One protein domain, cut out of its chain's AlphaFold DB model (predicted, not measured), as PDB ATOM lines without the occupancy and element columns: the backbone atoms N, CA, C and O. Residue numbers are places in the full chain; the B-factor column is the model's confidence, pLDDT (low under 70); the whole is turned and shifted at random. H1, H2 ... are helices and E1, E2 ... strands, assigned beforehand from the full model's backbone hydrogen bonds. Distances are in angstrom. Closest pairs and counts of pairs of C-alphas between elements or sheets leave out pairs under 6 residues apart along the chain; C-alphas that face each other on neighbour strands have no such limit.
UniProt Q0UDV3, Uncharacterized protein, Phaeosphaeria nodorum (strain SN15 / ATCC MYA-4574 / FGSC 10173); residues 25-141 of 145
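What this domain is: This is residues 25 to 141 of the 145 residues of an uncharacterized protein of Phaeosphaeria nodorum (strain SN15 / ATCC MYA-4574 / FGSC 10173) (UniProt Q0UDV3). What is the main picture? A twisted antiparallel sheet has H1, H2 and H4 over one face, two layers in all, and its other face is bare. H1 packs over edge strand E1 and H4 on edge strand E3, while long H2 touches both helices from farther out; short H3 sits at one end of the sheet. What is printed? There are 117 residues with four named helices and three named strands, in the order H1 H2 E1 H3 E2 E3 H4; the sheet's order is E1 E2 E3 and the class is mixed. How large is it? It is compact, with a radius of gyration of the C-alphas of 14.6 A and spans of 43 by 30 by 26 A.

How they stand to each other: How do the helices meet? H1, residues 25 to 35, touches residues 54 to 62 of H2, residues 48 to 67, at a steep tilt of 56 degrees, opposite ways; the closest C-alphas, of Glu 25 and Cys 58, are 5.0 A apart. H4, residues 126 to 138, touches H2, with the C-alphas of Leu 57 and Glu 131 closest at 6.0 A. What pairs the strands? E1, residues 81 to 86, has N 84 and O 102 of E2, residues 98 to 106, within hydrogen-bond range at 3.0 A; E2 and E3, residues 112 to 121, form a hairpin with N 101 and O 118 at 2.9 A. Are the helix backbones complete? Every O i to N i+4 pair is within range in H2, H4 and H3, residues 88 to 92, and 5 of 7 in H1.

Where its parts are: Where does H1 begin? C-alpha 25 is at (40.550, -53.777, 4.205). Which elements are long? H2 measures 28.6 A, E2 25.9 A and E3 25.3 A, and E3 bends by 64 degrees at residue 115. Where does H4 end? C-alpha 138 is at (26.587, -54.302, -4.632).

The domain as a whole: Is there a cut? The printed part has no cut; the links H1 to H2 and H2 to E1 are long. Where is confidence low? Residues 37 to 47 have pLDDT under 70.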
ATOM      1  N   GLU A  25      41.575 -53.581   3.191       92.75
ATOM      2  CA  GLU A  25      40.550 -53.777   4.205       92.75
ATOM      3  C   GLU A  25      40.980 -53.231   5.565       92.75
ATOM      4  O   GLU A  25      40.232 -52.470   6.178       92.75
ATOM      5  N   GLN A  26      42.200 -53.556   6.009       91.50
ATOM      6  CA  GLN A  26      42.747 -53.060   7.273       91.50
ATOM      7  C   GLN A  26      42.863 -51.541   7.238       91.50
ATOM      8  O   GLN A  26      42.451 -50.858   8.170       91.50
ATOM      9  N   ARG A  27      43.334 -50.992   6.116       93.44
ATOM     10  CA  ARG A  27      43.407 -49.544   5.945       93.44
ATOM     11  C   ARG A  27      42.033 -48.876   6.013       93.44
ATOM     12  O   ARG A  27      41.908 -47.810   6.613       93.44
ATOM     13  N   ILE A  28      41.013 -49.463   5.387       93.38
ATOM     14  CA  ILE A  28      39.639 -48.944   5.448       93.38
ATOM     15  C   ILE A  28      39.120 -49.004   6.889       93.38
ATOM     16  O   ILE A  28      38.552 -48.019   7.364       93.38
ATOM     17  N   LEU A  29      39.367 -50.106   7.598       91.75
ATOM     18  CA  LEU A  29      38.987 -50.272   8.998       91.75
ATOM     19  C   LEU A  29      39.635 -49.206   9.891       91.75
ATOM     20  O   LEU A  29      38.937 -48.529  10.648       91.75
ATOM     21  N   ASP A  30      40.944 -48.996   9.745       91.56
ATOM     22  CA  ASP A  30      41.700 -47.990  10.497       91.56
ATOM     23  C   ASP A  30      41.171 -46.573  10.234       91.56
ATOM     24  O   ASP A  30      41.074 -45.750  11.146       91.56
ATOM     25  N   LEU A  31      40.792 -46.275   8.985       90.94
ATOM     26  CA  LEU A  31      40.199 -44.991   8.607       90.94
ATOM     27  C   LEU A  31      38.792 -44.798   9.178       90.94
ATOM     28  O   LEU A  31      38.415 -43.665   9.486       90.94
ATOM     29  N   LEU A  32      38.013 -45.874   9.306       89.25
ATOM     30  CA  LEU A  32      36.670 -45.847   9.885       89.25
ATOM     31  C   LEU A  32      36.695 -45.765  11.413       89.25
ATOM     32  O   LEU A  32      35.734 -45.260  11.993       89.25
ATOM     33  N   PHE A  33      37.777 -46.202  12.061       86.44
ATOM     34  CA  PHE A  33      37.894 -46.252  13.520       86.44
ATOM     35  C   PHE A  33      37.476 -44.946  14.227       86.44
ATOM     36  O   PHE A  33      36.603 -45.010  15.092       86.44
ATOM     37  N   PRO A  34      37.936 -43.741  13.818       84.19
ATOM     38  CA  PRO A  34      37.552 -42.473  14.452       84.19
ATOM     39  C   PRO A  34      36.088 -42.065  14.250       84.19
ATOM     40  O   PRO A  34      35.681 -41.001  14.715       84.19
ATOM     41  N   TYR A  35      35.315 -42.847  13.502       81.81
ATOM     42  CA  TYR A  35      33.913 -42.603  13.183       81.81
ATOM     43  C   TYR A  35      32.985 -43.668  13.776       81.81
ATOM     44  O   TYR A  35      31.767 -43.514  13.690       81.81
ATOM     45  N   ARG A  36      33.540 -44.724  14.387       77.25
ATOM     46  CA  ARG A  36      32.770 -45.787  15.038       77.25
ATOM     47  C   ARG A  36      32.094 -45.262  16.300       77.25
ATOM     48  O   ARG A  36      32.665 -44.464  17.044       77.25
ATOM     49  N   ASP A  37      30.881 -45.740  16.551       67.69
ATOM     50  CA  ASP A  37      30.055 -45.297  17.682       67.69
ATOM     51  C   ASP A  37      30.719 -45.584  19.035       67.69
ATOM     52  O   ASP A  37      30.588 -44.796  19.966       67.69
ATOM     53  N   GLU A  38      31.520 -46.647  19.099       58.62
ATOM     54  CA  GLU A  38      32.313 -47.069  20.262       58.62
ATOM     55  C   GLU A  38      33.323 -46.013  20.732       58.62
ATOM     56  O   GLU A  38      33.715 -46.004  21.892       58.62
ATOM     57  N   CYS A  39      33.732 -45.083  19.865       54.84
ATOM     58  CA  CYS A  39      34.629 -43.995  20.250       54.84
ATOM     59  C   CYS A  39      33.895 -42.792  20.872       54.84
ATOM     60  O   CYS A  39      34.553 -41.836  21.285       54.84
ATOM     61  N   PHE A  40      32.554 -42.786  20.895       56.19
ATOM     62  CA  PHE A  40      31.759 -41.612  21.287       56.19
ATOM     63  C   PHE A  40      30.487 -41.909  22.096       56.19
ATOM     64  O   PHE A  40      29.810 -40.956  22.483       56.19
ATOM     65  N   GLY A  41      30.119 -43.173  22.299       54.97
ATOM     66  CA  GLY A  41      28.984 -43.581  23.125       54.97
ATOM     67  C   GLY A  41      29.432 -44.153  24.469       54.97
ATOM     68  O   GLY A  41      30.461 -44.812  24.540       54.97
ATOM     69  N   ASP A  42      28.619 -43.944  25.507       51.22
ATOM     70  CA  ASP A  42      28.743 -44.570  26.840       51.22
ATOM     71  C   ASP A  42      28.348 -46.067  26.840       51.22
ATOM     72  O   ASP A  42      28.241 -46.694  27.894       51.22
ATOM     73  N   GLU A  43      28.081 -46.664  25.671       52.38
ATOM     74  CA  GLU A  43      27.756 -48.087  25.581       52.38
ATOM     75  C   GLU A  43      29.033 -48.933  25.566       52.38
ATOM     76  O   GLU A  43      29.630 -49.193  24.519       52.38
ATOM     77  N   ASP A  44      29.399 -49.416  26.753       53.09
ATOM     78  CA  ASP A  44      30.254 -50.583  26.960       53.09
ATOM     79  C   ASP A  44      29.640 -51.803  26.253       53.09
ATOM     80  O   ASP A  44      28.861 -52.565  26.825       53.09
ATOM     81  N   SER A  45      29.929 -51.977  24.967       51.72
ATOM     82  CA  SER A  45      30.233 -53.273  24.352       51.72
ATOM     83  C   SER A  45      30.274 -53.141  22.836       51.72
ATOM     84  O   SER A  45      29.255 -53.028  22.145       51.72
ATOM     85  N   THR A  46      31.478 -53.283  22.294       56.53
ATOM     86  CA  THR A  46      31.687 -53.868  20.974       56.53
ATOM     87  C   THR A  46      31.005 -55.240  20.973       56.53
ATOM     88  O   THR A  46      31.570 -56.245  21.397       56.53
ATOM     89  N   THR A  47      29.732 -55.305  20.586       68.19
ATOM     90  CA  THR A  47      29.059 -56.586  20.376       68.19
ATOM     91  C   THR A  47      29.796 -57.255  19.218       68.19
ATOM     92  O   THR A  47      29.988 -56.609  18.193       68.19
ATOM     93  N   GLU A  48      30.214 -58.519  19.337       76.50
ATOM     94  CA  GLU A  48      30.959 -59.236  18.274       76.50
ATOM     95  C   GLU A  48      30.293 -59.107  16.888       76.50
ATOM     96  O   GLU A  48      30.954 -59.095  15.852       76.50
ATOM     97  N   LEU A  49      28.967 -58.942  16.874       76.44
ATOM     98  CA  LEU A  49      28.163 -58.652  15.690       76.44
ATOM     99  C   LEU A  49      28.487 -57.301  15.027       76.44
ATOM    100  O   LEU A  49      28.564 -57.247  13.803       76.44
ATOM    101  N   LYS A  50      28.689 -56.225  15.801       76.25
ATOM    102  CA  LYS A  50      29.057 -54.892  15.288       76.25
ATOM    103  C   LYS A  50      30.464 -54.910  14.686       76.25
ATOM    104  O   LYS A  50      30.666 -54.369  13.602       76.25
ATOM    105  N   GLU A  51      31.402 -55.595  15.343       82.19
ATOM    106  CA  GLU A  51      32.759 -55.792  14.815       82.19
ATOM    107  C   GLU A  51      32.723 -56.578  13.502       82.19
ATOM    108  O   GLU A  51      33.289 -56.159  12.495       82.19
ATOM    109  N   ARG A  52      31.976 -57.687  13.471       84.94
ATOM    110  CA  ARG A  52      31.810 -58.490  12.258       84.94
ATOM    111  C   ARG A  52      31.186 -57.691  11.112       84.94
ATOM    112  O   ARG A  52      31.633 -57.837   9.977       84.94
ATOM    113  N   ALA A  53      30.188 -56.854  11.392       85.12
ATOM    114  CA  ALA A  53      29.579 -55.981  10.388       85.12
ATOM    115  C   ALA A  53      30.591 -54.968   9.829       85.12
ATOM    116  O   ALA A  53      30.675 -54.795   8.615       85.12
ATOM    117  N   ALA A  54      31.417 -54.359  10.687       87.31
ATOM    118  CA  ALA A  54      32.479 -53.453  10.254       87.31
ATOM    119  C   ALA A  54      33.522 -54.155   9.366       87.31
ATOM    120  O   ALA A  54      33.935 -53.594   8.353       87.31
ATOM    121  N   LEU A  55      33.906 -55.393   9.691       90.12
ATOM    122  CA  LEU A  55      34.829 -56.181   8.866       90.12
ATOM    123  C   LEU A  55      34.230 -56.521   7.494       90.12
ATOM    124  O   LEU A  55      34.882 -56.299   6.477       90.12
ATOM    125  N   ILE A  56      32.976 -56.983   7.449       91.19
ATOM    126  CA  ILE A  56      32.267 -57.263   6.186       91.19
ATOM    127  C   ILE A  56      32.163 -55.992   5.335       91.19
ATOM    128  O   ILE A  56      32.388 -56.029   4.126       91.19
ATOM    129  N   LEU A  57      31.873 -54.853   5.963       92.62
ATOM    130  CA  LEU A  57      31.844 -53.566   5.282       92.62
ATOM    131  C   LEU A  57      33.196 -53.238   4.627       92.62
ATOM    132  O   LEU A  57      33.226 -52.810   3.473       92.62
ATOM    133  N   CYS A  58      34.308 -53.450   5.339       94.06
ATOM    134  CA  CYS A  58      35.650 -53.189   4.816       94.06
ATOM    135  C   CYS A  58      35.977 -54.075   3.607       94.06
ATOM    136  O   CYS A  58      36.465 -53.563   2.599       94.06
ATOM    137  N   GLU A  59      35.642 -55.365   3.676       93.19
ATOM    138  CA  GLU A  59      35.779 -56.317   2.564       93.19
ATOM    139  C   GLU A  59      34.969 -55.873   1.337       93.19
ATOM    140  O   GLU A  59      35.480 -55.826   0.217       93.19
ATOM    141  N   ASN A  60      33.718 -55.459   1.541       94.12
ATOM    142  CA  ASN A  60      32.847 -55.020   0.454       94.12
ATOM    143  C   ASN A  60      33.342 -53.726  -0.214       94.12
ATOM    144  O   ASN A  60      33.315 -53.599  -1.440       94.12
ATOM    145  N   ILE A  61      33.835 -52.762   0.568       94.75
ATOM    146  CA  ILE A  61      34.438 -51.538   0.023       94.75
ATOM    147  C   ILE A  61      35.712 -51.881  -0.758       94.75
ATOM    148  O   ILE A  61      35.916 -51.365  -1.859       94.75
ATOM    149  N   ALA A  62      36.556 -52.768  -0.227       94.00
ATOM    150  CA  ALA A  62      37.756 -53.227  -0.916       94.00
ATOM    151  C   ALA A  62      37.418 -53.939  -2.236       94.00
ATOM    152  O   ALA A  62      38.077 -53.693  -3.250       94.00
ATOM    153  N   PHE A  63      36.360 -54.755  -2.260       93.06
ATOM    154  CA  PHE A  63      35.826 -55.350  -3.484       93.06
ATOM    155  C   PHE A  63      35.437 -54.280  -4.511       93.06
ATOM    156  O   PHE A  63      35.907 -54.345  -5.646       93.06
ATOM    157  N   LEU A  64      34.659 -53.264  -4.120       93.69
ATOM    158  CA  LEU A  64      34.245 -52.179  -5.020       93.69
ATOM    159  C   LEU A  64      35.447 -51.418  -5.603       93.69
ATOM    160  O   LEU A  64      35.474 -51.119  -6.798       93.69
ATOM    161  N   ILE A  65      36.471 -51.149  -4.787       93.38
ATOM    162  CA  ILE A  65      37.705 -50.493  -5.243       93.38
ATOM    163  C   ILE A  65      38.441 -51.370  -6.263       93.38
ATOM    164  O   ILE A  65      38.847 -50.890  -7.322       93.38
ATOM    165  N   ARG A  66      38.607 -52.665  -5.982       91.62
ATOM    166  CA  ARG A  66      39.274 -53.590  -6.910       91.62
ATOM    167  C   ARG A  66      38.481 -53.770  -8.201       91.62
ATOM    168  O   ARG A  66      39.071 -53.856  -9.274       91.62
ATOM    169  N   HIS A  67      37.153 -53.780  -8.120       89.88
ATOM    170  CA  HIS A  67      36.298 -53.916  -9.294       89.88
ATOM    171  C   HIS A  67      36.400 -52.696 -10.222       89.88
ATOM    172  O   HIS A  67      36.467 -52.837 -11.440       89.88
ATOM    173  N   HIS A  68      36.499 -51.491  -9.655       87.94
ATOM    174  CA  HIS A  68      36.636 -50.242 -10.410       87.94
ATOM    175  C   HIS A  68      38.089 -49.828 -10.680       87.94
ATOM    176  O   HIS A  68      38.354 -48.690 -11.067       87.94
ATOM    177  N   GLN A  69      39.045 -50.742 -10.527       84.69
ATOM    178  CA  GLN A  69      40.471 -50.436 -10.619       84.69
ATOM    179  C   GLN A  69      40.892 -49.851 -11.977       84.69
ATOM    180  O   GLN A  69      41.744 -48.962 -12.036       84.69
ATOM    181  N   THR A  70      40.262 -50.289 -13.069       83.69
ATOM    182  CA  THR A  70      40.491 -49.732 -14.413       83.69
ATOM    183  C   THR A  70      40.113 -48.252 -14.497       83.69
ATOM    184  O   THR A  70      40.837 -47.474 -15.118       83.69
ATOM    185  N   THR A  71      39.041 -47.840 -13.815       85.38
ATOM    186  CA  THR A  71      38.564 -46.448 -13.751       85.38
ATOM    187  C   THR A  71      39.565 -45.522 -13.063       85.38
ATOM    188  O   THR A  71      39.648 -44.344 -13.400       85.38
ATOM    189  N   TYR A  72      40.356 -46.040 -12.121       87.62
ATOM    190  CA  TYR A  72      41.316 -45.237 -11.360       87.62
ATOM    191  C   TYR A  72      42.674 -45.063 -12.059       87.62
ATOM    192  O   TYR A  72      43.530 -44.304 -11.592       87.62
ATOM    193  N   GLY A  73      42.893 -45.761 -13.178       86.31
ATOM    194  CA  GLY A  73      44.084 -45.611 -14.017       86.31
ATOM    195  C   GLY A  73      45.387 -46.131 -13.401       86.31
ATOM    196  O   GLY A  73      46.454 -45.873 -13.955       86.31
ATOM    197  N   LYS A  74      45.328 -46.842 -12.267       88.94
ATOM    198  CA  LYS A  74      46.469 -47.537 -11.653       88.94
ATOM    199  C   LYS A  74      46.010 -48.646 -10.703       88.94
ATOM    200  O   LYS A  74      44.832 -48.746 -10.370       88.94
ATOM    201  N   TYR A  75      46.963 -49.454 -10.242       89.75
ATOM    202  CA  TYR A  75      46.753 -50.310  -9.078       89.75
ATOM    203  C   TYR A  75      46.565 -49.451  -7.824       89.75
ATOM    204  O   TYR A  75      47.316 -48.499  -7.624       89.75
ATOM    205  N   ILE A  76      45.546 -49.773  -7.024       90.94
ATOM    206  CA  ILE A  76      45.219 -49.031  -5.806       90.94
ATOM    207  C   ILE A  76      45.873 -49.709  -4.616       90.94
ATOM    208  O   ILE A  76      45.539 -50.844  -4.276       90.94
ATOM    209  N   GLU A  77      46.793 -48.991  -3.986       91.19
ATOM    210  CA  GLU A  77      47.445 -49.413  -2.752       91.19
ATOM    211  C   GLU A  77      46.676 -48.885  -1.533       91.19
ATOM    212  O   GLU A  77      45.885 -47.945  -1.632       91.19
ATOM    213  N   ALA A  78      46.928 -49.440  -0.344       91.62
ATOM    214  CA  ALA A  78      46.317 -48.944   0.892       91.62
ATOM    215  C   ALA A  78      46.547 -47.432   1.102       91.62
ATOM    216  O   ALA A  78      45.628 -46.702   1.475       91.62
ATOM    217  N   SER A  79      47.737 -46.916   0.787       91.56
ATOM    218  CA  SER A  79      48.049 -45.484   0.902       91.56
ATOM    219  C   SER A  79      47.216 -44.577  -0.010       91.56
ATOM    220  O   SER A  79      47.126 -43.374   0.240       91.56
ATOM    221  N   ASP A  80      46.595 -45.125  -1.055       92.25
ATOM    222  CA  ASP A  80      45.754 -44.360  -1.975       92.25
ATOM    223  C   ASP A  80      44.343 -44.128  -1.436       92.25
ATOM    224  O   ASP A  80      43.645 -43.226  -1.912       92.25
ATOM    225  N   VAL A  81      43.931 -44.906  -0.432       93.94
ATOM    226  CA  VAL A  81      42.615 -44.794   0.191       93.94
ATOM    227  C   VAL A  81      42.640 -43.752   1.294       93.94
ATOM    228  O   VAL A  81      43.471 -43.773   2.207       93.94
ATOM    229  N   ASN A  82      41.685 -42.834   1.215       93.81
ATOM    230  CA  ASN A  82      41.517 -41.751   2.163       93.81
ATOM    231  C   ASN A  82      40.052 -41.618   2.560       93.81
ATOM    232  O   ASN A  82      39.149 -41.884   1.768       93.81
ATOM    233  N   LEU A  83      39.817 -41.155   3.782       94.06
ATOM    234  CA  LEU A  83      38.487 -40.842   4.276       94.06
ATOM    235  C   LEU A  83      38.444 -39.360   4.634       94.06
ATOM    236  O   LEU A  83      39.310 -38.860   5.351       94.06
ATOM    237  N   ALA A  84      37.433 -38.657   4.131       93.00
ATOM    238  CA  ALA A  84      37.166 -37.282   4.523       93.00
ATOM    239  C   ALA A  84      35.745 -37.147   5.059       93.00
ATOM    240  O   ALA A  84      34.816 -37.825   4.611       93.00
ATOM    241  N   SER A  85      35.577 -36.235   6.008       93.00
ATOM    242  CA  SER A  85      34.277 -35.895   6.562       93.00
ATOM    243  C   SER A  85      34.024 -34.393   6.494       93.00
ATOM    244  O   SER A  85      34.937 -33.568   6.536       93.00
ATOM    245  N   ARG A  86      32.750 -34.027   6.368       93.06
ATOM    246  CA  ARG A  86      32.260 -32.652   6.376       93.06
ATOM    247  C   ARG A  86      31.247 -32.502   7.498       93.06
ATOM    248  O   ARG A  86      30.330 -33.309   7.616       93.06
ATOM    249  N   ASN A  87      31.392 -31.436   8.281       91.06
ATOM    250  CA  ASN A  87      30.535 -31.101   9.423       91.06
ATOM    251  C   ASN A  87      30.538 -32.135  10.566       91.06
ATOM    252  O   ASN A  87      29.718 -32.016  11.473       91.06
ATOM    253  N   TRP A  88      31.469 -33.098  10.573       88.62
ATOM    254  CA  TRP A  88      31.563 -34.123  11.620       88.62
ATOM    255  C   TRP A  88      31.710 -33.514  13.016       88.62
ATOM    256  O   TRP A  88      30.896 -33.774  13.898       88.62
ATOM    257  N   THR A  89      32.682 -32.616  13.187       87.25
ATOM    258  CA  THR A  89      32.930 -31.924  14.458       87.25
ATOM    259  C   THR A  89      31.713 -31.132  14.933       87.25
ATOM    260  O   THR A  89      31.332 -31.224  16.095       87.25
ATOM    261  N   ILE A  90      31.061 -30.397  14.026       87.12
ATOM    262  CA  ILE A  90      29.881 -29.576  14.340       87.12
ATOM    263  C   ILE A  90      28.706 -30.469  14.766       87.12
ATOM    264  O   ILE A  90      27.992 -30.141  15.712       87.12
ATOM    265  N   MET A  91      28.516 -31.615  14.101       87.88
ATOM    266  CA  MET A  91      27.497 -32.600  14.468       87.88
ATOM    267  C   MET A  91      27.775 -33.225  15.840       87.88
ATOM    268  O   MET A  91      26.870 -33.297  16.667       87.88
ATOM    269  N   LYS A  92      29.021 -33.630  16.121       79.94
ATOM    270  CA  LYS A  92      29.402 -34.223  17.416       79.94
ATOM    271  C   LYS A  92      29.271 -33.248  18.588       79.94
ATOM    272  O   LYS A  92      28.964 -33.674  19.692       79.94
ATOM    273  N   GLN A  93      29.429 -31.949  18.348       85.25
ATOM    274  CA  GLN A  93      29.189 -30.903  19.350       85.25
ATOM    275  C   GLN A  93      27.693 -30.601  19.574       85.25
ATOM    276  O   GLN A  93      27.362 -29.667  20.299       85.25
ATOM    277  N   GLY A  94      26.776 -31.336  18.928       79.62
ATOM    278  CA  GLY A  94      25.326 -31.147  19.056       79.62
ATOM    279  C   GLY A  94      24.777 -29.903  18.344       79.62
ATOM    280  O   GLY A  94      23.569 -29.674  18.345       79.62
ATOM    281  N   ALA A  95      25.637 -29.105  17.704       81.44
ATOM    282  CA  ALA A  95      25.245 -27.915  16.950       81.44
ATOM    283  C   ALA A  95      24.800 -28.242  15.511       81.44
ATOM    284  O   ALA A  95      24.042 -27.491  14.897       81.44
ATOM    285  N   GLY A  96      25.267 -29.366  14.960       80.06
ATOM    286  CA  GLY A  96      24.905 -29.869  13.636       80.06
ATOM    287  C   GLY A  96      23.953 -31.061  13.714       80.06
ATOM    288  O   GLY A  96      24.050 -31.886  14.613       80.06
ATOM    289  N   ARG A  97      23.051 -31.185  12.732       85.88
ATOM    290  CA  ARG A  97      22.116 -32.326  12.641       85.88
ATOM    291  C   ARG A  97      22.610 -33.469  11.755       85.88
ATOM    292  O   ARG A  97      22.032 -34.549  11.801       85.88
ATOM    293  N   MET A  98      23.621 -33.218  10.923       90.81
ATOM    294  CA  MET A  98      24.102 -34.161   9.915       90.81
ATOM    295  C   MET A  98      25.563 -33.889   9.548       90.81
ATOM    296  O   MET A  98      25.978 -32.730   9.449       90.81
ATOM    297  N   ALA A  99      26.308 -34.957   9.280       92.38
ATOM    298  CA  ALA A  99      27.654 -34.947   8.734       92.38
ATOM    299  C   ALA A  99      27.715 -35.791   7.456       92.38
ATOM    300  O   ALA A  99      27.011 -36.787   7.320       92.38
ATOM    301  N   GLY A 100      28.557 -35.388   6.508       93.50
ATOM    302  CA  GLY A 100      28.883 -36.213   5.345       93.50
ATOM    303  C   GLY A 100      30.204 -36.924   5.591       93.50
ATOM    304  O   GLY A 100      31.165 -36.269   5.985       93.50
ATOM    305  N   VAL A 101      30.273 -38.225   5.345       94.38
ATOM    306  CA  VAL A 101      31.512 -39.012   5.410       94.38
ATOM    307  C   VAL A 101      31.707 -39.692   4.063       94.38
ATOM    308  O   VAL A 101      30.747 -40.111   3.419       94.38
ATOM    309  N   SER A 102      32.928 -39.715   3.548       95.00
ATOM    310  CA  SER A 102      33.198 -40.259   2.219       95.00
ATOM    311  C   SER A 102      34.560 -40.927   2.161       95.00
ATOM    312  O   SER A 102      35.527 -40.424   2.734       95.00
ATOM    313  N   ILE A 103      34.614 -42.044   1.439       95.06
ATOM    314  CA  ILE A 103      35.832 -42.792   1.140       95.06
ATOM    315  C   ILE A 103      36.235 -42.477  -0.293       95.06
ATOM    316  O   ILE A 103      35.411 -42.497  -1.213       95.06
ATOM    317  N   PHE A 104      37.513 -42.179  -0.469       94.69
ATOM    318  CA  PHE A 104      38.104 -41.755  -1.721       94.69
ATOM    319  C   PHE A 104      39.340 -42.575  -2.052       94.69
ATOM    320  O   PHE A 104      40.035 -43.063  -1.162       94.69
ATOM    321  N   VAL A 105      39.637 -42.646  -3.344       94.56
ATOM    322  CA  VAL A 105      40.840 -43.265  -3.893       94.56
ATOM    323  C   VAL A 105      41.586 -42.236  -4.734       94.56
ATOM    324  O   VAL A 105      40.992 -41.584  -5.596       94.56
ATOM    325  N   ASN A 106      42.890 -42.097  -4.509       91.81
ATOM    326  CA  ASN A 106      43.761 -41.285  -5.357       91.81
ATOM    327  C   ASN A 106      44.221 -42.102  -6.570       91.81
ATOM    328  O   ASN A 106      44.980 -43.059  -6.432       91.81
ATOM    329  N   GLY A 107      43.754 -41.727  -7.762       85.25
ATOM    330  CA  GLY A 107      44.092 -42.384  -9.023       85.25
ATOM    331  C   GLY A 107      45.464 -41.984  -9.576       85.25
ATOM    332  O   GLY A 107      46.134 -41.082  -9.074       85.25
ATOM    333  N   GLY A 108      45.897 -42.661 -10.643       80.19
ATOM    334  CA  GLY A 108      47.225 -42.466 -11.250       80.19
ATOM    335  C   GLY A 108      47.387 -41.141 -12.004       80.19
ATOM    336  O   GLY A 108      48.502 -40.709 -12.277       80.19
ATOM    337  N   THR A 109      46.277 -40.475 -12.314       75.94
ATOM    338  CA  THR A 109      46.208 -39.253 -13.129       75.94
ATOM    339  C   THR A 109      46.129 -37.968 -12.299       75.94
ATOM    340  O   THR A 109      45.864 -36.901 -12.846       75.94
ATOM    341  N   GLY A 110      46.351 -38.045 -10.981       72.44
ATOM    342  CA  GLY A 110      46.236 -36.896 -10.074       72.44
ATOM    343  C   GLY A 110      44.792 -36.508  -9.737       72.44
ATOM    344  O   GLY A 110      44.564 -35.454  -9.146       72.44
ATOM    345  N   PHE A 111      43.819 -37.350 -10.095       81.31
ATOM    346  CA  PHE A 111      42.415 -37.187  -9.728       81.31
ATOM    347  C   PHE A 111      42.050 -38.075  -8.534       81.31
ATOM    348  O   PHE A 111      42.502 -39.215  -8.417       81.31
ATOM    349  N   THR A 112      41.191 -37.551  -7.663       87.88
ATOM    350  CA  THR A 112      40.618 -38.287  -6.533       87.88
ATOM    351  C   THR A 112      39.203 -38.735  -6.889       87.88
ATOM    352  O   THR A 112      38.351 -37.917  -7.237       87.88
ATOM    353  N   HIS A 113      38.941 -40.032  -6.780       91.69
ATOM    354  CA  HIS A 113      37.647 -40.634  -7.076       91.69
ATOM    355  C   HIS A 113      36.886 -40.890  -5.779       91.69
ATOM    356  O   HIS A 113      37.452 -41.396  -4.813       91.69
ATOM    357  N   THR A 114      35.597 -40.546  -5.749       93.06
ATOM    358  CA  THR A 114      34.726 -40.939  -4.631       93.06
ATOM    359  C   THR A 114      34.331 -42.394  -4.832       93.06
ATOM    360  O   THR A 114      33.771 -42.721  -5.873       93.06
ATOM    361  N   VAL A 115      34.621 -43.245  -3.851       93.06
ATOM    362  CA  VAL A 115      34.160 -44.638  -3.851       93.06
ATOM    363  C   VAL A 115      32.748 -44.676  -3.287       93.06
ATOM    364  O   VAL A 115      31.822 -45.085  -3.974       93.06
ATOM    365  N   ILE A 116      32.574 -44.187  -2.054       94.75
ATOM    366  CA  ILE A 116      31.287 -44.183  -1.350       94.75
ATOM    367  C   ILE A 116      31.145 -42.901  -0.547       94.75
ATOM    368  O   ILE A 116      32.114 -42.385   0.015       94.75
ATOM    369  N   ARG A 117      29.912 -42.400  -0.465       94.62
ATOM    370  CA  ARG A 117      29.526 -41.269   0.375       94.62
ATOM    371  C   ARG A 117      28.307 -41.638   1.206       94.62
ATOM    372  O   ARG A 117      27.282 -42.001   0.650       94.62
ATOM    373  N   ALA A 118      28.401 -41.434   2.511       94.19
ATOM    374  CA  ALA A 118      27.300 -41.570   3.446       94.19
ATOM    375  C   ALA A 118      26.957 -40.208   4.069       94.19
ATOM    376  O   ALA A 118      27.844 -39.412   4.393       94.19
ATOM    377  N   ASN A 119      25.663 -39.943   4.248       93.31
ATOM    378  CA  ASN A 119      25.183 -38.865   5.105       93.31
ATOM    379  C   ASN A 119      24.734 -39.489   6.420       93.31
ATOM    380  O   ASN A 119      23.933 -40.417   6.406       93.31
ATOM    381  N   VAL A 120      25.247 -38.970   7.526       91.00
ATOM    382  CA  VAL A 120      25.041 -39.517   8.865       91.00
ATOM    383  C   VAL A 120      24.357 -38.447   9.689       91.00
ATOM    384  O   VAL A 120      24.877 -37.333   9.801       91.00
ATOM    385  N   LYS A 121      23.174 -38.734  10.226       90.19
ATOM    386  CA  LYS A 121      22.486 -37.823  11.145       90.19
ATOM    387  C   LYS A 121      22.981 -38.020  12.571       90.19
ATOM    388  O   LYS A 121      23.597 -39.023  12.917       90.19
ATOM    389  N   PHE A 122      22.692 -37.041  13.420       86.19
ATOM    390  CA  PHE A 122      22.967 -37.162  14.846       86.19
ATOM    391  C   PHE A 122      22.269 -38.405  15.432       86.19
ATOM    392  O   PHE A 122      21.053 -38.541  15.303       86.19
ATOM    393  N   GLY A 123      23.044 -39.284  16.073       82.06
ATOM    394  CA  GLY A 123      22.565 -40.546  16.647       82.06
ATOM    395  C   GLY A 123      22.545 -41.741  15.686       82.06
ATOM    396  O   GLY A 123      22.210 -42.836  16.125       82.06
ATOM    397  N   GLU A 124      22.902 -41.567  14.409       85.88
ATOM    398  CA  GLU A 124      23.042 -42.675  13.453       85.88
ATOM    399  C   GLU A 124      24.475 -43.229  13.436       85.88
ATOM    400  O   GLU A 124      25.448 -42.488  13.608       85.88
ATOM    401  N   SER A 125      24.592 -44.534  13.172       85.69
ATOM    402  CA  SER A 125      25.875 -45.221  13.038       85.69
ATOM    403  C   SER A 125      26.491 -44.991  11.664       85.69
ATOM    404  O   SER A 125      25.885 -45.293  10.635       85.69
ATOM    405  N   VAL A 126      27.745 -44.534  11.633       88.56
ATOM    406  CA  VAL A 126      28.488 -44.335  10.376       88.56
ATOM    407  C   VAL A 126      28.648 -45.649   9.610       88.56
ATOM    408  O   VAL A 126      28.518 -45.661   8.388       88.56
ATOM    409  N   VAL A 127      28.888 -46.754  10.325       88.94
ATOM    410  CA  VAL A 127      29.054 -48.092   9.740       88.94
ATOM    411  C   VAL A 127      27.767 -48.527   9.044       88.94
ATOM    412  O   VAL A 127      27.816 -48.897   7.876       88.94
ATOM    413  N   GLN A 128      26.612 -48.386   9.703       89.62
ATOM    414  CA  GLN A 128      25.314 -48.733   9.107       89.62
ATOM    415  C   GLN A 128      24.973 -47.842   7.907       89.62
ATOM    416  O   GLN A 128      24.468 -48.322   6.892       89.62
ATOM    417  N   CYS A 129      25.273 -46.539   7.984       92.19
ATOM    418  CA  CYS A 129      25.066 -45.640   6.853       92.19
ATOM    419  C   CYS A 129      25.942 -46.028   5.652       92.19
ATOM    420  O   CYS A 129      25.469 -45.969   4.518       92.19
ATOM    421  N   PHE A 130      27.199 -46.425   5.871       93.62
ATOM    422  CA  PHE A 130      28.062 -46.924   4.799       93.62
ATOM    423  C   PHE A 130      27.594 -48.271   4.255       93.62
ATOM    424  O   PHE A 130      27.566 -48.432   3.041       93.62
ATOM    425  N   GLU A 131      27.188 -49.200   5.117       92.31
ATOM    426  CA  GLU A 131      26.657 -50.508   4.728       92.31
ATOM    427  C   GLU A 131      25.452 -50.368   3.796       92.31
ATOM    428  O   GLU A 131      25.430 -50.975   2.729       92.31
ATOM    429  N   ALA A 132      24.510 -49.480   4.122       92.81
ATOM    430  CA  ALA A 132      23.374 -49.199   3.251       92.81
ATOM    431  C   ALA A 132      23.810 -48.713   1.855       92.81
ATOM    432  O   ALA A 132      23.252 -49.145   0.851       92.81
ATOM    433  N   GLN A 133      24.821 -47.840   1.772       94.19
ATOM    434  CA  GLN A 133      25.325 -47.340   0.485       94.19
ATOM    435  C   GLN A 133      26.107 -48.406  -0.290       94.19
ATOM    436  O   GLN A 133      25.960 -48.514  -1.503       94.19
ATOM    437  N   VAL A 134      26.919 -49.203   0.406       93.62
ATOM    438  CA  VAL A 134      27.654 -50.329  -0.177       93.62
ATOM    439  C   VAL A 134      26.690 -51.343  -0.767       93.62
ATOM    440  O   VAL A 134      26.885 -51.746  -1.907       93.62
ATOM    441  N   ASN A 135      25.645 -51.724  -0.030       91.62
ATOM    442  CA  ASN A 135      24.675 -52.712  -0.489       91.62
ATOM    443  C   ASN A 135      23.971 -52.243  -1.766       91.62
ATOM    444  O   ASN A 135      23.878 -53.017  -2.711       91.62
ATOM    445  N   MET A 136      23.607 -50.958  -1.860       91.31
ATOM    446  CA  MET A 136      23.070 -50.387  -3.102       91.31
ATOM    447  C   MET A 136      24.046 -50.502  -4.282       91.31
ATOM    448  O   MET A 136      23.627 -50.796  -5.396       91.31
ATOM    449  N   CYS A 137      25.347 -50.287  -4.063       90.44
ATOM    450  CA  CYS A 137      26.352 -50.490  -5.109       90.44
ATOM    451  C   CYS A 137      26.554 -51.976  -5.441       90.44
ATOM    452  O   CYS A 137      26.840 -52.317  -6.584       90.44
ATOM    453  N   LEU A 138      26.431 -52.862  -4.450       90.25
ATOM    454  CA  LEU A 138      26.587 -54.302  -4.632       90.25
ATOM    455  C   LEU A 138      25.417 -54.942  -5.382       90.25
ATOM    456  O   LEU A 138      25.646 -55.921  -6.089       90.25
ATOM    457  N   GLU A 139      24.208 -54.384  -5.295       89.38
ATOM    458  CA  GLU A 139      23.038 -54.850  -6.057       89.38
ATOM    459  C   GLU A 139      23.288 -54.867  -7.575       89.38
ATOM    460  O   GLU A 139      22.769 -55.738  -8.273       89.38
ATOM    461  N   GLU A 140      24.128 -53.961  -8.094       85.81
ATOM    462  CA  GLU A 140      24.517 -53.946  -9.513       85.81
ATOM    463  C   GLU A 140      25.327 -55.190  -9.918       85.81
ATOM    464  O   GLU A 140      25.278 -55.623 -11.070       85.81
ATOM    465  N   PHE A 141      26.053 -55.784  -8.969       84.38
ATOM    466  CA  PHE A 141      26.878 -56.976  -9.180       84.38
ATOM    467  C   PHE A 141      26.152 -58.267  -8.788       84.38
ATOM    468  O   PHE A 141      26.375 -59.313  -9.402       84.38
TER     469      PHE A 141